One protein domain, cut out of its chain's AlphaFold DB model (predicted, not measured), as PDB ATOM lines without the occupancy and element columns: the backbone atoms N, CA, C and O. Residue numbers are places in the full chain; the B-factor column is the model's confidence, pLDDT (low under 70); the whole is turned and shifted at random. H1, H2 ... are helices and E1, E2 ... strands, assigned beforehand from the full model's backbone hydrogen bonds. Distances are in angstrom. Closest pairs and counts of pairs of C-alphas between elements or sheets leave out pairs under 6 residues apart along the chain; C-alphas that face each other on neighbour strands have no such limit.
ATOM      1  N   THR A 267     119.760 156.880 129.188       54.50
ATOM      2  CA  THR A 267     120.292 155.970 128.169       54.50
ATOM      3  C   THR A 267     121.822 155.872 128.160       54.50
ATOM      4  O   THR A 267     122.355 154.806 127.862       54.50
ATOM      5  N   ASN A 268     122.541 156.931 128.537       57.66
ATOM      6  CA  ASN A 268     124.004 156.967 128.581       57.66
ATOM      7  C   ASN A 268     124.594 156.438 129.902       57.66
ATOM      8  O   ASN A 268     125.777 156.107 129.932       57.66
ATOM      9  N   LEU A 269     123.791 156.296 130.966       57.44
ATOM     10  CA  LEU A 269     124.214 155.700 132.250       57.44
ATOM     11  C   LEU A 269     124.348 154.170 132.195       57.44
ATOM     12  O   LEU A 269     124.934 153.573 133.089       57.44
ATOM     13  N   VAL A 270     123.823 153.524 131.151       55.19
ATOM     14  CA  VAL A 270     123.794 152.054 131.030       55.19
ATOM     15  C   VAL A 270     125.134 151.474 130.536       55.19
ATOM     16  O   VAL A 270     125.335 150.265 130.591       55.19
ATOM     17  N   ASN A 271     126.079 152.313 130.090       56.03
ATOM     18  CA  ASN A 271     127.331 151.865 129.460       56.03
ATOM     19  C   ASN A 271     128.593 152.000 130.332       56.03
ATOM     20  O   ASN A 271     129.689 151.713 129.846       56.03
ATOM     21  N   SER A 272     128.481 152.426 131.589       63.81
ATOM     22  CA  SER A 272     129.601 152.468 132.534       63.81
ATOM     23  C   SER A 272     129.531 151.289 133.507       63.81
ATOM     24  O   SER A 272     128.456 150.928 133.973       63.81
ATOM     25  N   ASP A 273     130.681 150.717 133.889       83.88
ATOM     26  CA  ASP A 273     130.804 149.672 134.936       83.88
ATOM     27  C   ASP A 273     130.330 150.135 136.341       83.88
ATOM     28  O   ASP A 273     130.514 149.448 137.348       83.88
ATOM     29  N   SER A 274     129.756 151.334 136.439       87.94
ATOM     30  CA  SER A 274     129.199 151.927 137.646       87.94
ATOM     31  C   SER A 274     127.812 151.374 137.953       87.94
ATOM     32  O   SER A 274     126.961 151.255 137.074       87.94
ATOM     33  N   GLN A 275     127.540 151.125 139.231       91.31
ATOM     34  CA  GLN A 275     126.192 150.795 139.675       91.31
ATOM     35  C   GLN A 275     125.404 152.088 139.879       91.31
ATOM     36  O   GLN A 275     125.857 152.974 140.603       91.31
ATOM     37  N   VAL A 276     124.228 152.190 139.268       90.56
ATOM     38  CA  VAL A 276     123.339 153.347 139.414       90.56
ATOM     39  C   VAL A 276     122.095 152.918 140.174       90.56
ATOM     40  O   VAL A 276     121.504 151.885 139.864       90.56
ATOM     41  N   ALA A 277     121.705 153.696 141.174       89.31
ATOM     42  CA  ALA A 277     120.522 153.432 141.976       89.31
ATOM     43  C   ALA A 277     119.858 154.735 142.412       89.31
ATOM     44  O   ALA A 277     120.490 155.790 142.446       89.31
ATOM     45  N   VAL A 278     118.577 154.681 142.759       87.19
ATOM     46  CA  VAL A 278     117.865 155.866 143.234       87.19
ATOM     47  C   VAL A 278     118.319 156.196 144.655       87.19
ATOM     48  O   VAL A 278     118.409 155.321 145.516       87.19
ATOM     49  N   ALA A 279     118.626 157.467 144.915       86.75
ATOM     50  CA  ALA A 279     119.325 157.864 146.135       86.75
ATOM     51  C   ALA A 279     118.576 157.519 147.431       86.75
ATOM     52  O   ALA A 279     119.214 157.250 148.444       86.75
ATOM     53  N   HIS A 280     117.238 157.516 147.422       81.69
ATOM     54  CA  HIS A 280     116.437 157.157 148.599       81.69
ATOM     55  C   HIS A 280     116.218 155.649 148.774       81.69
ATOM     56  O   HIS A 280     115.717 155.244 149.818       81.69
ATOM     57  N   GLU A 281     116.556 154.827 147.779       83.00
ATOM     58  CA  GLU A 281     116.403 153.362 147.828       83.00
ATOM     59  C   GLU A 281     117.677 152.653 148.291       83.00
ATOM     60  O   GLU A 281     117.703 151.432 148.436       83.00
ATOM     61  N   THR A 282     118.749 153.411 148.510       88.06
ATOM     62  CA  THR A 282     120.046 152.863 148.894       88.06
ATOM     63  C   THR A 282     120.564 153.510 150.163       88.06
ATOM     64  O   THR A 282     120.356 154.694 150.411       88.06
ATOM     65  N   ASP A 283     121.343 152.743 150.921       87.94
ATOM     66  CA  ASP A 283     122.126 153.260 152.047       87.94
ATOM     67  C   ASP A 283     123.443 153.913 151.592       87.94
ATOM     68  O   ASP A 283     124.336 154.182 152.405       87.94
ATOM     69  N   TRP A 284     123.621 154.125 150.284       91.75
ATOM     70  CA  TRP A 284     124.838 154.724 149.766       91.75
ATOM     71  C   TRP A 284     124.948 156.167 150.241       91.75
ATOM     72  O   TRP A 284     123.988 156.938 150.257       91.75
ATOM     73  N   ARG A 285     126.161 156.542 150.635       88.69
ATOM     74  CA  ARG A 285     126.480 157.907 151.029       88.69
ATOM     75  C   ARG A 285     127.352 158.510 149.956       88.69
ATOM     76  O   ARG A 285     128.402 157.954 149.648       88.69
ATOM     77  N   ARG A 286     126.910 159.651 149.429       88.75
ATOM     78  CA  ARG A 286     127.701 160.517 148.559       88.75
ATOM     79  C   ARG A 286     129.123 160.637 149.101       88.75
ATOM     80  O   ARG A 286     129.317 161.016 150.256       88.75
ATOM     81  N   THR A 287     130.096 160.362 148.250       88.75
ATOM     82  CA  THR A 287     131.500 160.623 148.533       88.75
ATOM     83  C   THR A 287     131.809 162.041 148.051       88.75
ATOM     84  O   THR A 287     131.750 162.275 146.842       88.75
ATOM     85  N   PRO A 288     132.071 163.012 148.945       81.94
ATOM     86  CA  PRO A 288     132.508 164.334 148.516       81.94
ATOM     87  C   PRO A 288     133.812 164.200 147.728       81.94
ATOM     88  O   PRO A 288     134.705 163.441 148.102       81.94
ATOM     89  N   THR A 289     133.897 164.913 146.612       82.06
ATOM     90  CA  THR A 289     135.095 164.970 145.769       82.06
ATOM     91  C   THR A 289     135.517 166.421 145.618       82.06
ATOM     92  O   THR A 289     134.701 167.320 145.800       82.06
ATOM     93  N   HIS A 290     136.768 166.663 145.235       72.88
ATOM     94  CA  HIS A 290     137.241 168.020 144.961       72.88
ATOM     95  C   HIS A 290     136.415 168.728 143.868       72.88
ATOM     96  O   HIS A 290     136.123 169.913 143.972       72.88
ATOM     97  N   GLU A 291     135.988 168.006 142.827       77.06
ATOM     98  CA  GLU A 291     135.197 168.587 141.731       77.06
ATOM     99  C   GLU A 291     133.737 168.834 142.110       77.06
ATOM    100  O   GLU A 291     133.075 169.713 141.561       77.06
ATOM    101  N   ASN A 292     133.229 168.031 143.040       80.81
ATOM    102  CA  ASN A 292     131.880 168.131 143.548       80.81
ATOM    103  C   ASN A 292     131.929 167.935 145.069       80.81
ATOM    104  O   ASN A 292     131.784 166.800 145.543       80.81
ATOM    105  N   PRO A 293     132.162 169.005 145.850       80.81
ATOM    106  CA  PRO A 293     132.200 168.925 147.309       80.81
ATOM    107  C   PRO A 293     130.811 169.033 147.947       80.81
ATOM    108  O   PRO A 293     130.590 168.443 149.006       80.81
ATOM    109  N   TYR A 294     129.835 169.633 147.250       83.81
ATOM    110  CA  TYR A 294     128.467 169.861 147.744       83.81
ATOM    111  C   TYR A 294     127.408 168.949 147.147       83.81
ATOM    112  O   TYR A 294     127.448 168.664 145.951       83.81
ATOM    113  N   PRO A 295     126.402 168.525 147.929       86.56
ATOM    114  CA  PRO A 295     125.183 168.057 147.306       86.56
ATOM    115  C   PRO A 295     124.559 169.208 146.511       86.56
ATOM    116  O   PRO A 295     124.606 170.374 146.918       86.56
ATOM    117  N   VAL A 296     124.005 168.889 145.351       86.25
ATOM    118  CA  VAL A 296     123.356 169.888 144.499       86.25
ATOM    119  C   VAL A 296     121.915 170.046 144.960       86.25
ATOM    120  O   VAL A 296     121.217 169.053 145.179       86.25
ATOM    121  N   VAL A 297     121.465 171.289 145.117       86.25
ATOM    122  CA  VAL A 297     120.049 171.574 145.344       86.25
ATOM    123  C   VAL A 297     119.258 171.072 144.143       86.25
ATOM    124  O   VAL A 297     119.566 171.412 143.003       86.25
ATOM    125  N   TYR A 298     118.229 170.278 144.410       84.94
ATOM    126  CA  TYR A 298     117.337 169.749 143.390       84.94
ATOM    127  C   TYR A 298     115.888 169.893 143.834       84.94
ATOM    128  O   TYR A 298     115.597 169.877 145.037       84.94
ATOM    129  N   ASP A 299     114.997 170.019 142.855       82.69
ATOM    130  CA  ASP A 299     113.559 170.016 143.088       82.69
ATOM    131  C   ASP A 299     113.051 168.575 142.931       82.69
ATOM    132  O   ASP A 299     113.085 168.044 141.823       82.69
ATOM    133  N   PRO A 300     112.562 167.904 143.987       80.44
ATOM    134  CA  PRO A 300     112.084 166.529 143.881       80.44
ATOM    135  C   PRO A 300     110.846 166.375 142.982       80.44
ATOM    136  O   PRO A 300     110.480 165.240 142.678       80.44
ATOM    137  N   GLN A 301     110.179 167.469 142.586       78.62
ATOM    138  CA  GLN A 301     109.065 167.444 141.635       78.62
ATOM    139  C   GLN A 301     109.533 167.376 140.178       78.62
ATOM    140  O   GLN A 301     108.830 166.810 139.344       78.62
ATOM    141  N   VAL A 302     110.705 167.937 139.871       80.81
ATOM    142  CA  VAL A 302     111.238 168.052 138.501       80.81
ATOM    143  C   VAL A 302     112.436 167.129 138.285       80.81
ATOM    144  O   VAL A 302     112.635 166.605 137.191       80.81
ATOM    145  N   ASP A 303     113.212 166.884 139.333       85.94
ATOM    146  CA  ASP A 303     114.433 166.098 139.313       85.94
ATOM    147  C   ASP A 303     114.266 164.767 140.073       85.94
ATOM    148  O   ASP A 303     113.496 164.613 141.029       85.94
ATOM    149  N   LEU A 304     115.040 163.778 139.641       86.38
ATOM    150  CA  LEU A 304     115.268 162.498 140.289       86.38
ATOM    151  C   LEU A 304     116.743 162.427 140.693       86.38
ATOM    152  O   LEU A 304     117.638 162.496 139.848       86.38
ATOM    153  N   MET A 305     116.991 162.280 141.995       88.94
ATOM    154  CA  MET A 305     118.339 162.100 142.527       88.94
ATOM    155  C   MET A 305     118.749 160.630 142.436       88.94
ATOM    156  O   MET A 305     118.142 159.759 143.064       88.94
ATOM    157  N   LEU A 306     119.815 160.373 141.687       91.69
ATOM    158  CA  LEU A 306     120.446 159.072 141.532       91.69
ATOM    159  C   LEU A 306     121.825 159.079 142.184       91.69
ATOM    160  O   LEU A 306     122.518 160.097 142.226       91.69
ATOM    161  N   TYR A 307     122.235 157.913 142.655       93.19
ATOM    162  CA  TYR A 307     123.594 157.633 143.066       93.19
ATOM    163  C   TYR A 307     124.272 156.710 142.078       93.19
ATOM    164  O   TYR A 307     123.760 155.647 141.744       93.19
ATOM    165  N   GLU A 308     125.449 157.131 141.642       93.75
ATOM    166  CA  GLU A 308     126.339 156.381 140.774       93.75
ATOM    167  C   GLU A 308     127.553 155.957 141.603       93.75
ATOM    168  O   GLU A 308     128.382 156.783 141.990       93.75
ATOM    169  N   ARG A 309     127.646 154.666 141.921       94.06
ATOM    170  CA  ARG A 309     128.781 154.075 142.629       94.06
ATOM    171  C   ARG A 309     129.776 153.546 141.611       94.06
ATOM    172  O   ARG A 309     129.521 152.565 140.912       94.06
ATOM    173  N   SER A 310     130.916 154.211 141.541       93.25
ATOM    174  CA  SER A 310     132.027 153.825 140.675       93.25
ATOM    175  C   SER A 310     132.788 152.602 141.228       93.25
ATOM    176  O   SER A 310     132.639 152.258 142.408       93.25
ATOM    177  N   PRO A 311     133.624 151.926 140.411       92.69
ATOM    178  CA  PRO A 311     134.344 150.715 140.826       92.69
ATOM    179  C   PRO A 311     135.285 150.901 142.026       92.69
ATOM    180  O   PRO A 311     135.561 149.945 142.747       92.69
ATOM    181  N   ASN A 312     135.755 152.127 142.275       92.06
ATOM    182  CA  ASN A 312     136.588 152.469 143.434       92.06
ATOM    183  C   ASN A 312     135.762 152.747 144.710       92.06
ATOM    184  O   ASN A 312     136.310 153.237 145.694       92.06
ATOM    185  N   ASN A 313     134.459 152.445 144.692       91.31
ATOM    186  CA  ASN A 313     133.513 152.671 145.779       91.31
ATOM    187  C   ASN A 313     133.137 154.146 146.040       91.31
ATOM    188  O   ASN A 313     132.464 154.427 147.031       91.31
ATOM    189  N   GLN A 314     133.522 155.087 145.172       92.38
ATOM    190  CA  GLN A 314     133.058 156.471 145.274       92.38
ATOM    191  C   GLN A 314     131.633 156.591 144.741       92.38
ATOM    192  O   GLN A 314     131.329 156.119 143.642       92.38
ATOM    193  N   VAL A 315     130.775 157.248 145.518       92.12
ATOM    194  CA  VAL A 315     129.368 157.478 145.187       92.12
ATOM    195  C   VAL A 315     129.185 158.928 144.753       92.12
ATOM    196  O   VAL A 315     129.328 159.843 145.565       92.12
ATOM    197  N   ARG A 316     128.838 159.144 143.484       92.44
ATOM    198  CA  ARG A 316     128.528 160.462 142.924       92.44
ATOM    199  C   ARG A 316     127.019 160.680 142.861       92.44
ATOM    200  O   ARG A 316     126.263 159.756 142.577       92.44
ATOM    201  N   GLU A 317     126.592 161.916 143.098       90.75
ATOM    202  CA  GLU A 317     125.209 162.336 142.866       90.75
ATOM    203  C   GLU A 317     124.991 162.676 141.392       90.75
ATOM    204  O   GLU A 317     125.751 163.454 140.810       90.75
ATOM    205  N   VAL A 318     123.946 162.105 140.800       90.94
ATOM    206  CA  VAL A 318     123.530 162.361 139.422       90.94
ATOM    207  C   VAL A 318     122.072 162.799 139.443       90.94
ATOM    208  O   VAL A 318     121.202 162.079 139.923       90.94
ATOM    209  N   LEU A 319     121.804 163.996 138.926       88.94
ATOM    210  CA  LEU A 319     120.451 164.535 138.810       88.94
ATOM    211  C   LEU A 319     119.908 164.283 137.405       88.94
ATOM    212  O   LEU A 319     120.382 164.885 136.436       88.94
ATOM    213  N   ALA A 320     118.894 163.427 137.313       89.25
ATOM    214  CA  ALA A 320     118.131 163.195 136.093       89.25
ATOM    215  C   ALA A 320     116.832 164.008 136.137       89.25
ATOM    216  O   ALA A 320     116.161 164.045 137.161       89.25
ATOM    217  N   THR A 321     116.456 164.658 135.039       86.56
ATOM    218  CA  THR A 321     115.145 165.319 134.950       86.56
ATOM    219  C   THR A 321     114.068 164.256 134.761       86.56
ATOM    220  O   THR A 321     114.242 163.332 133.968       86.56
ATOM    221  N   ARG A 322     112.956 164.379 135.485       82.38
ATOM    222  CA  ARG A 322     111.789 163.514 135.316       82.38
ATOM    223  C   ARG A 322     111.170 163.791 133.946       82.38
ATOM    224  O   ARG A 322     110.652 164.877 133.700       82.38
ATOM    225  N   ASP A 323     111.250 162.826 133.039       80.94
ATOM    226  CA  ASP A 323     110.465 162.829 131.815       80.94
ATOM    227  C   ASP A 323     109.048 162.312 132.109       80.94
ATOM    228  O   ASP A 323     108.820 161.571 133.064       80.94
ATOM    229  N   GLY A 324     108.059 162.712 131.304       67.38
ATOM    230  CA  GLY A 324     106.670 162.268 131.488       67.38
ATOM    231  C   GLY A 324     106.478 160.749 131.353       67.38
ATOM    232  O   GLY A 324     105.434 160.230 131.729       67.38
ATOM    233  N   SER A 325     107.476 160.014 130.846       61.38
ATOM    234  CA  SER A 325     107.484 158.546 130.841       61.38
ATOM    235  C   SER A 325     107.831 157.925 132.198       61.38
ATOM    236  O   SER A 325     107.515 156.756 132.415       61.38
ATOM    237  N   MET A 326     108.414 158.690 133.127       56.75
ATOM    238  CA  MET A 326     108.715 158.260 134.496       56.75
ATOM    239  C   MET A 326     107.524 158.366 135.475       56.75
ATOM    240  O   MET A 326     107.689 158.082 136.661       56.75
ATOM    241  N   GLU A 327     106.305 158.672 135.008       56.72
ATOM    242  CA  GLU A 327     105.084 158.600 135.842       56.72
ATOM    243  C   GLU A 327     104.844 157.192 136.424       56.72
ATOM    244  O   GLU A 327     104.305 157.048 137.520       56.72
ATOM    245  N   TYR A 328     105.275 156.133 135.725       52.97
ATOM    246  CA  TYR A 328     105.173 154.761 136.238       52.97
ATOM    247  C   TYR A 328     106.103 154.518 137.432       52.97
ATOM    248  O   TYR A 328     105.713 153.885 138.414       52.97
ATOM    249  N   THR A 329     107.311 155.073 137.380       53.50
ATOM    250  CA  THR A 329     108.292 155.000 138.461       53.50
ATOM    251  C   THR A 329     107.837 155.810 139.681       53.50
ATOM    252  O   THR A 329     108.124 155.413 140.801       53.50
ATOM    253  N   ASP A 330     107.009 156.849 139.527       52.59
ATOM    254  CA  ASP A 330     106.378 157.549 140.661       52.59
ATOM    255  C   ASP A 330     105.362 156.699 141.444       52.59
ATOM    256  O   ASP A 330     105.042 156.997 142.601       52.59
ATOM    257  N   HIS A 331     104.850 155.623 140.842       51.66
ATOM    258  CA  HIS A 331     103.967 154.671 141.512       51.66
ATOM    259  C   HIS A 331     104.718 153.525 142.208       51.66
ATOM    260  O   HIS A 331     104.176 152.962 143.161       51.66
ATOM    261  N   GLU A 332     105.952 153.220 141.790       49.72
ATOM    262  CA  GLU A 332     106.784 152.148 142.364       49.72
ATOM    263  C   GLU A 332     107.896 152.646 143.303       49.72
ATOM    264  O   GLU A 332     108.173 151.985 144.302       49.72
ATOM    265  N   LEU A 333     108.506 153.808 143.045       49.59
ATOM    266  CA  LEU A 333     109.800 154.165 143.642       49.59
ATOM    267  C   LEU A 333     109.744 154.636 145.091       49.59
ATOM    268  O   LEU A 333     110.777 154.638 145.747       49.59
ATOM    269  N   ASN A 334     108.612 155.058 145.657       52.19
ATOM    270  CA  ASN A 334     108.586 155.347 147.095       52.19
ATOM    271  C   ASN A 334     107.148 155.458 147.625       52.19
ATOM    272  O   ASN A 334     106.483 156.459 147.362       52.19
ATOM    273  N   PRO A 335     106.641 154.502 148.419       50.81
ATOM    274  CA  PRO A 335     105.310 154.617 149.009       50.81
ATOM    275  C   PRO A 335     105.183 155.811 149.971       50.81
ATOM    276  O   PRO A 335     104.083 156.340 150.112       50.81
ATOM    277  N   ASP A 336     106.275 156.292 150.573       49.62
ATOM    278  CA  ASP A 336     106.275 157.455 151.467       49.62
ATOM    279  C   ASP A 336     106.449 158.789 150.729       49.62
ATOM    280  O   ASP A 336     105.851 159.773 151.159       49.62
ATOM    281  N   LEU A 337     107.155 158.853 149.588       48.69
ATOM    282  CA  LEU A 337     107.044 160.023 148.694       48.69
ATOM    283  C   LEU A 337     105.741 160.003 147.915       48.69
ATOM    284  O   LEU A 337     105.221 161.070 147.671       48.69
ATOM    285  N   ALA A 338     105.149 158.859 147.584       46.59
ATOM    286  CA  ALA A 338     103.806 158.810 147.018       46.59
ATOM    287  C   ALA A 338     102.774 159.279 148.052       46.59
ATOM    288  O   ALA A 338     101.829 159.975 147.697       46.59
ATOM    289  N   VAL A 339     102.963 158.974 149.342       52.25
ATOM    290  CA  VAL A 339     102.143 159.531 150.429       52.25
ATOM    291  C   VAL A 339     102.454 161.005 150.662       52.25
ATOM    292  O   VAL A 339     101.502 161.764 150.758       52.25
ATOM    293  N   ARG A 340     103.714 161.457 150.667       51.44
ATOM    294  CA  ARG A 340     104.070 162.885 150.787       51.44
ATOM    295  C   ARG A 340     103.722 163.697 149.550       51.44
ATOM    296  O   ARG A 340     103.391 164.854 149.710       51.44
ATOM    297  N   ALA A 341     103.739 163.126 148.354       47.78
ATOM    298  CA  ALA A 341     103.331 163.742 147.097       47.78
ATOM    299  C   ALA A 341     101.812 163.720 146.966       47.78
ATOM    300  O   ALA A 341     101.250 164.693 146.497       47.78
ATOM    301  N   ARG A 342     101.109 162.689 147.464       50.88
ATOM    302  CA  ARG A 342      99.641 162.717 147.616       50.88
ATOM    303  C   ARG A 342      99.201 163.648 148.743       50.88
ATOM    304  O   ARG A 342      98.176 164.296 148.595       50.88
ATOM    305  N   GLN A 343      99.942 163.748 149.845       52.50
ATOM    306  CA  GLN A 343      99.707 164.713 150.925       52.50
ATOM    307  C   GLN A 343     100.056 166.126 150.463       52.50
ATOM    308  O   GLN A 343      99.263 167.020 150.710       52.50
ATOM    309  N   ALA A 344     101.150 166.315 149.720       49.25
ATOM    310  CA  ALA A 344     101.536 167.578 149.095       49.25
ATOM    311  C   ALA A 344     100.543 167.976 148.005       49.25
ATOM    312  O   ALA A 344     100.127 169.118 147.978       49.25
ATOM    313  N   ALA A 345     100.070 167.049 147.169       48.41
ATOM    314  CA  ALA A 345      99.030 167.301 146.173       48.41
ATOM    315  C   ALA A 345      97.666 167.587 146.821       48.41
ATOM    316  O   ALA A 345      96.910 168.411 146.315       48.41
ATOM    317  N   ARG A 346      97.357 166.965 147.969       47.16
ATOM    318  CA  ARG A 346      96.163 167.279 148.776       47.16
ATOM    319  C   ARG A 346      96.308 168.588 149.565       47.16
ATOM    320  O   ARG A 346      95.303 169.252 149.775       47.16
ATOM    321  N   SER A 347      97.523 168.994 149.945       48.28
ATOM    322  CA  SER A 347      97.829 170.295 150.566       48.28
ATOM    323  C   SER A 347      98.146 171.403 149.554       48.28
ATOM    324  O   SER A 347      98.240 172.565 149.929       48.28
ATOM    325  N   ASN A 348      98.318 171.069 148.272       42.44
ATOM    326  CA  ASN A 348      98.554 172.019 147.178       42.44
ATOM    327  C   ASN A 348      97.290 172.808 146.823       42.44
ATOM    328  O   ASN A 348      97.361 173.755 146.046       42.44
ATOM    329  N   GLN A 349      96.153 172.515 147.456       41.44
ATOM    330  CA  GLN A 349      95.132 173.532 147.685       41.44
ATOM    331  C   GLN A 349      95.635 174.503 148.772       41.44
ATOM    332  O   GLN A 349      95.166 174.468 149.904       41.44
TER     333      GLN A 349
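AT A GLANCE: This is residues 267 to 349 of the 655 residues of an uncharacterized protein of Bdellovibrionaceae bacterium (UniProt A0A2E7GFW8). A small meander sheet, E1, E2 and E3, makes the body, with a wide loop, residues 279 to 302, swinging out between E1 and E2. Past one end of the sheet comes a string of helices, H2, H3 and H4, and residues 342 to 349 stick out as an arm; short H1 only grazes the sheet. The printed part has 83 residues, in the order H1 E1 E2 E3 H2 H3 H4, class mixed; the sheet's order is E1 - E2 - E3, all antiparallel. It is only just loose, close to compact, with a radius of gyration of the C-alphas of 14.3 A, and elongated, spanning 45 by 25 by 20 A.

IN THESE COORDINATES: Find C-alpha 303 at (114.433, 166.098, 139.313); from there E2, residues 303 to 309, runs 19.0 A. E3 is residues 315 to 321, 19.2 A, and E1 residues 275 to 278, 10.4 A. H1 is residues 267 to 271, beginning at (120.292, 155.970, 128.169). H2 is residues 324 to 327, H3 residues 329 to 332, and H4 residues 335 to 347, 17.4 A, ending at (97.829, 170.295, 150.566).

HOW THE PARTS SIT: Look at inner strand E2: it forms a hairpin with E1, antiparallel at 149 degrees, with N 277 and O 307 2.9 A apart, and one with E3 at 152 degrees, with N 306 and O 318 2.8 A apart. H3 and H4 are close but not clearly touching; their closest C-alphas, of His 331 and Ala 338, are 6.9 A apart. H2 and H3 meet only through their link. H4 is apart from the three strands. Every O i to N i+4 pair is within hydrogen-bond range in H4; H1 has 0 of 1, and 0 of 2 O i to N i+3 pairs, while H2 and H3 are too short for an O i to N i+4 pair.

THE WHOLE: The C-alphas farthest apart, of Asn 312 and Gln 349, are 46.7 A apart. The printed part has no cut, and E1 to E2 is the long link. The model's pLDDT is under 70 in residues 267 to 272 and 324 to 349.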